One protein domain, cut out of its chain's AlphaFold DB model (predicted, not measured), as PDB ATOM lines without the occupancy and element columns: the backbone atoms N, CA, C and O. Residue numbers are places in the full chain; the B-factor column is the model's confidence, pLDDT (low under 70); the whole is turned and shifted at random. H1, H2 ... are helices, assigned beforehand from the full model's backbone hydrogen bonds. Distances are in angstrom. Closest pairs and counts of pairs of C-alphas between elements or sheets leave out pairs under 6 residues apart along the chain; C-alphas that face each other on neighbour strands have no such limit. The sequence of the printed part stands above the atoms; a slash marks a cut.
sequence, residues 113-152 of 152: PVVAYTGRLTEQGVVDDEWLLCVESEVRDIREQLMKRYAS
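This is residues 113 to 152 of the 152 residues of the protein "2-oxoisovalerate dehydrogenase subunit alpha" of Streptomyces sp. HCCB10043 (UniProt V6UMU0). A short helix, H1, of 11 residues and a longer helix, H2, of 22 residues make an uneven V, with a tight link at its corner and residues 133 to 152, of which 133 to 150 belong to H2, sticking out as a free arm. The printed part has 40 residues with two named helices, H1 then H2, and no named strand; its class is all helix. It is only just extended, close to loose, with a radius of gyration of the C-alphas of 13.8 A and spans of 44 by 20 by 9 A.

H1, residues 113 to 123, begins at C-alpha 113 at (-40.639, 9.969, -58.088) and measures 15.2 A from first to last C-alpha. H2, residues 129 to 150, measures 31.6 A and ends at C-alpha 150 at (-59.698, -8.001, -43.654).

H1 and H2 are only just apart, their closest C-alphas 8.4 A from each other. Five residues, 124 to 128, form the tight link between them. In both helices every O i to N i+4 pair is within hydrogen-bond range.

The C-alphas of Gln 124 and Ser 152, 44.3 A apart, are the two farthest from each other. The printed part has no cut and ends at the chain's last residue, Ser 152, where pLDDT is under 70.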
ATOM      1  N   PRO A 113     -39.856   8.826 -57.640       94.94
ATOM      2  CA  PRO A 113     -40.639   9.969 -58.088       94.94
ATOM      3  C   PRO A 113     -41.404  10.641 -56.946       94.94
ATOM      4  O   PRO A 113     -41.691  11.829 -57.037       94.94
ATOM      5  N   VAL A 114     -41.724   9.928 -55.859       95.12
ATOM      6  CA  VAL A 114     -42.422  10.511 -54.705       95.12
ATOM      7  C   VAL A 114     -41.518  11.515 -54.006       95.12
ATOM      8  O   VAL A 114     -41.959  12.623 -53.698       95.12
ATOM      9  N   VAL A 115     -40.245  11.165 -53.807       94.81
ATOM     10  CA  VAL A 115     -39.260  12.039 -53.155       94.81
ATOM     11  C   VAL A 115     -39.001  13.271 -54.018       94.81
ATOM     12  O   VAL A 115     -39.120  14.399 -53.538       94.81
ATOM     13  N   ALA A 116     -38.707  13.065 -55.304       94.12
ATOM     14  CA  ALA A 116     -38.422  14.157 -56.230       94.12
ATOM     15  C   ALA A 116     -39.624  15.099 -56.406       94.12
ATOM     16  O   ALA A 116     -39.470  16.322 -56.382       94.12
ATOM     17  N   TYR A 117     -40.831  14.546 -56.550       96.69
ATOM     18  CA  TYR A 117     -42.032  15.346 -56.764       96.69
ATOM     19  C   TYR A 117     -42.473  16.086 -55.500       96.69
ATOM     20  O   TYR A 117     -42.839  17.255 -55.592       96.69
ATOM     21  N   THR A 118     -42.354  15.462 -54.322       96.75
ATOM     22  CA  THR A 118     -42.574  16.150 -53.039       96.75
ATOM     23  C   THR A 118     -41.648  17.355 -52.913       96.75
ATOM     24  O   THR A 118     -42.133  18.461 -52.697       96.75
ATOM     25  N   GLY A 119     -40.343  17.177 -53.157       96.50
ATOM     26  CA  GLY A 119     -39.377  18.279 -53.132       96.50
ATOM     27  C   GLY A 119     -39.754  19.416 -54.086       96.50
ATOM     28  O   GLY A 119     -39.794  20.575 -53.677       96.50
ATOM     29  N   ARG A 120     -40.136  19.082 -55.327       97.19
ATOM     30  CA  ARG A 120     -40.599  20.060 -56.326       97.19
ATOM     31  C   ARG A 120     -41.820  20.850 -55.848       97.19
ATOM     32  O   ARG A 120     -41.869  22.063 -56.039       97.19
ATOM     33  N   LEU A 121     -42.809  20.190 -55.245       97.69
ATOM     34  CA  LEU A 121     -44.023  20.847 -54.755       97.69
ATOM     35  C   LEU A 121     -43.758  21.715 -53.519       97.69
ATOM     36  O   LEU A 121     -44.338  22.798 -53.411       97.69
ATOM     37  N   THR A 122     -42.868  21.285 -52.623       97.81
ATOM     38  CA  THR A 122     -42.440  22.083 -51.464       97.81
ATOM     39  C   THR A 122     -41.698  23.342 -51.909       97.81
ATOM     40  O   THR A 122     -42.009  24.435 -51.442       97.81
ATOM     41  N   GLU A 123     -40.771  23.233 -52.867       97.88
ATOM     42  CA  GLU A 123     -40.058  24.387 -53.442       97.88
ATOM     43  C   GLU A 123     -41.008  25.395 -54.108       97.88
ATOM     44  O   GLU A 123     -40.769  26.603 -54.075       97.88
ATOM     45  N   GLN A 124     -42.105  24.910 -54.690       97.75
ATOM     46  CA  GLN A 124     -43.155  25.740 -55.283       97.75
ATOM     47  C   GLN A 124     -44.141  26.313 -54.248       97.75
ATOM     48  O   GLN A 124     -45.000  27.114 -54.617       97.75
ATOM     49  N   GLY A 125     -44.046  25.915 -52.974       97.81
ATOM     50  CA  GLY A 125     -44.974  26.314 -51.914       97.81
ATOM     51  C   GLY A 125     -46.383  25.738 -52.075       97.81
ATOM     52  O   GLY A 125     -47.338  26.308 -51.554       97.81
ATOM     53  N   VAL A 126     -46.530  24.644 -52.830       97.94
ATOM     54  CA  VAL A 126     -47.816  23.957 -53.045       97.94
ATOM     55  C   VAL A 126     -48.160  23.056 -51.857       97.94
ATOM     56  O   VAL A 126     -49.335  22.888 -51.538       97.94
ATOM     57  N   VAL A 127     -47.139  22.490 -51.208       97.31
ATOM     58  CA  VAL A 127     -47.255  21.664 -49.998       97.31
ATOM     59  C   VAL A 127     -46.221  22.104 -48.963       97.31
ATOM     60  O   VAL A 127     -45.180  22.660 -49.316       97.31
ATOM     61  N   ASP A 128     -46.495  21.823 -47.694       97.38
ATOM     62  CA  ASP A 128     -45.584  22.037 -46.570       97.38
ATOM     63  C   ASP A 128     -45.526  20.797 -45.660       97.38
ATOM     64  O   ASP A 128     -46.220  19.800 -45.882       97.38
ATOM     65  N   ASP A 129     -44.669  20.851 -44.639       97.00
ATOM     66  CA  ASP A 129     -44.466  19.741 -43.703       97.00
ATOM     67  C   ASP A 129     -45.751  19.384 -42.940       97.00
ATOM     68  O   ASP A 129     -46.002  18.209 -42.671       97.00
ATOM     69  N   GLU A 130     -46.586  20.373 -42.604       97.94
ATOM     70  CA  GLU A 130     -47.857  20.139 -41.910       97.94
ATOM     71  C   GLU A 130     -48.814  19.331 -42.792       97.94
ATOM     72  O   GLU A 130     -49.404  18.341 -42.343       97.94
ATOM     73  N   TRP A 131     -48.919  19.701 -44.068       97.81
ATOM     74  CA  TRP A 131     -49.725  18.981 -45.042       97.81
ATOM     75  C   TRP A 131     -49.219  17.550 -45.258       97.81
ATOM     76  O   TRP A 131     -50.014  16.608 -45.232       97.81
ATOM     77  N   LEU A 132     -47.905  17.362 -45.420       97.31
ATOM     78  CA  LEU A 132     -47.303  16.038 -45.617       97.31
ATOM     79  C   LEU A 132     -47.555  15.119 -44.413       97.31
ATOM     80  O   LEU A 132     -47.989  13.979 -44.590       97.31
ATOM     81  N   LEU A 133     -47.385  15.632 -43.191       97.44
ATOM     82  CA  LEU A 133     -47.691  14.898 -41.958       97.44
ATOM     83  C   LEU A 133     -49.173  14.509 -41.865       97.44
ATOM     84  O   LEU A 133     -49.501  13.418 -41.384       97.44
ATOM     85  N   CYS A 134     -50.074  15.378 -42.326       98.00
ATOM     86  CA  CYS A 134     -51.504  15.086 -42.370       98.00
ATOM     87  C   CYS A 134     -51.800  13.900 -43.301       98.00
ATOM     88  O   CYS A 134     -52.461  12.948 -42.882       98.00
ATOM     89  N   VAL A 135     -51.236  13.906 -44.514       97.25
ATOM     90  CA  VAL A 135     -51.394  12.812 -45.485       97.25
ATOM     91  C   VAL A 135     -50.808  11.503 -44.960       97.25
ATOM     92  O   VAL A 135     -51.451  10.459 -45.063       97.25
ATOM     93  N   GLU A 136     -49.625  11.528 -44.345       96.44
ATOM     94  CA  GLU A 136     -49.034  10.333 -43.732       96.44
ATOM     95  C   GLU A 136     -49.924   9.749 -42.626       96.44
ATOM     96  O   GLU A 136     -50.084   8.526 -42.529       96.44
ATOM     97  N   SER A 137     -50.527  10.613 -41.801       98.06
ATOM     98  CA  SER A 137     -51.473  10.186 -40.771       98.06
ATOM     99  C   SER A 137     -52.721   9.555 -41.378       98.06
ATOM    100  O   SER A 137     -53.124   8.478 -40.942       98.06
ATOM    101  N   GLU A 138     -53.305  10.177 -42.401       98.12
ATOM    102  CA  GLU A 138     -54.492   9.660 -43.082       98.12
ATOM    103  C   GLU A 138     -54.219   8.286 -43.715       98.12
ATOM    104  O   GLU A 138     -54.980   7.337 -43.511       98.12
ATOM    105  N   VAL A 139     -53.091   8.136 -44.418       97.38
ATOM    106  CA  VAL A 139     -52.681   6.860 -45.026       97.38
ATOM    107  C   VAL A 139     -52.487   5.778 -43.961       97.38
ATOM    108  O   VAL A 139     -52.920   4.636 -44.159       97.38
ATOM    109  N   ARG A 140     -51.866   6.109 -42.821       97.69
ATOM    110  CA  ARG A 140     -51.699   5.178 -41.693       97.69
ATOM    111  C   ARG A 140     -53.051   4.723 -41.147       97.69
ATOM    112  O   ARG A 140     -53.259   3.517 -40.996       97.69
ATOM    113  N   ASP A 141     -53.969   5.652 -40.909       98.00
ATOM    114  CA  ASP A 141     -55.287   5.355 -40.349       98.00
ATOM    115  C   ASP A 141     -56.112   4.474 -41.301       98.00
ATOM    116  O   ASP A 141     -56.693   3.469 -40.878       98.00
ATOM    117  N   ILE A 142     -56.096   4.776 -42.606       97.44
ATOM    118  CA  ILE A 142     -56.733   3.946 -43.642       97.44
ATOM    119  C   ILE A 142     -56.134   2.537 -43.638       97.44
ATOM    120  O   ILE A 142     -56.870   1.545 -43.653       97.44
ATOM    121  N   ARG A 143     -54.804   2.418 -43.583       96.62
ATOM    122  CA  ARG A 143     -54.122   1.118 -43.557       96.62
ATOM    123  C   ARG A 143     -54.534   0.297 -42.335       96.62
ATOM    124  O   ARG A 143     -54.819  -0.891 -42.475       96.62
ATOM    125  N   GLU A 144     -54.596   0.899 -41.151       96.75
ATOM    126  CA  GLU A 144     -55.046   0.218 -39.931       96.75
ATOM    127  C   GLU A 144     -56.499  -0.253 -40.021       96.75
ATOM    128  O   GLU A 144     -56.810  -1.379 -39.622       96.75
ATOM    129  N   GLN A 145     -57.389   0.581 -40.560       96.38
ATOM    130  CA  GLN A 145     -58.792   0.220 -40.766       96.38
ATOM    131  C   GLN A 145     -58.932  -0.958 -41.734       96.38
ATOM    132  O   GLN A 145     -59.672  -1.902 -41.449       96.38
ATOM    133  N   LEU A 146     -58.193  -0.943 -42.848       96.81
ATOM    134  CA  LEU A 146     -58.183  -2.037 -43.818       96.81
ATOM    135  C   LEU A 146     -57.644  -3.331 -43.198       96.81
ATOM    136  O   LEU A 146     -58.269  -4.379 -43.352       96.81
ATOM    137  N   MET A 147     -56.545  -3.270 -42.438       95.44
ATOM    138  CA  MET A 147     -56.010  -4.448 -41.745       95.44
ATOM    139  C   MET A 147     -57.026  -5.024 -40.752       95.44
ATOM    140  O   MET A 147     -57.268  -6.225 -40.769       95.44
ATOM    141  N   LYS A 148     -57.693  -4.190 -39.943       94.94
ATOM    142  CA  LYS A 148     -58.739  -4.651 -39.011       94.94
ATOM    143  C   LYS A 148     -59.930  -5.289 -39.732       94.94
ATOM    144  O   LYS A 148     -60.487  -6.258 -39.232       94.94
ATOM    145  N   ARG A 149     -60.323  -4.755 -40.894       95.50
ATOM    146  CA  ARG A 149     -61.480  -5.232 -41.667       95.50
ATOM    147  C   ARG A 149     -61.243  -6.575 -42.360       95.50
ATOM    148  O   ARG A 149     -62.199  -7.325 -42.518       95.50
ATOM    149  N   TYR A 150     -60.019  -6.840 -42.812       92.56
ATOM    150  CA  TYR A 150     -59.698  -8.001 -43.654       92.56
ATOM    151  C   TYR A 150     -58.771  -9.031 -42.983       92.56
ATOM    152  O   TYR A 150     -58.401 -10.009 -43.623       92.56
ATOM    153  N   ALA A 151     -58.388  -8.834 -41.716       79.62
ATOM    154  CA  ALA A 151     -57.637  -9.821 -40.927       79.62
ATOM    155  C   ALA A 151     -58.524 -10.877 -40.227       79.62
ATOM    156  O   ALA A 151     -58.001 -11.705 -39.480       79.62
ATOM    157  N   SER A 152     -59.843 -10.842 -40.451       55.25
ATOM    158  CA  SER A 152     -60.821 -11.869 -40.051       55.25
ATOM    159  C   SER A 152     -61.152 -12.799 -41.208       55.25
ATOM    160  O   SER A 152     -61.292 -14.014 -40.965       55.25
TER     161      SER A 152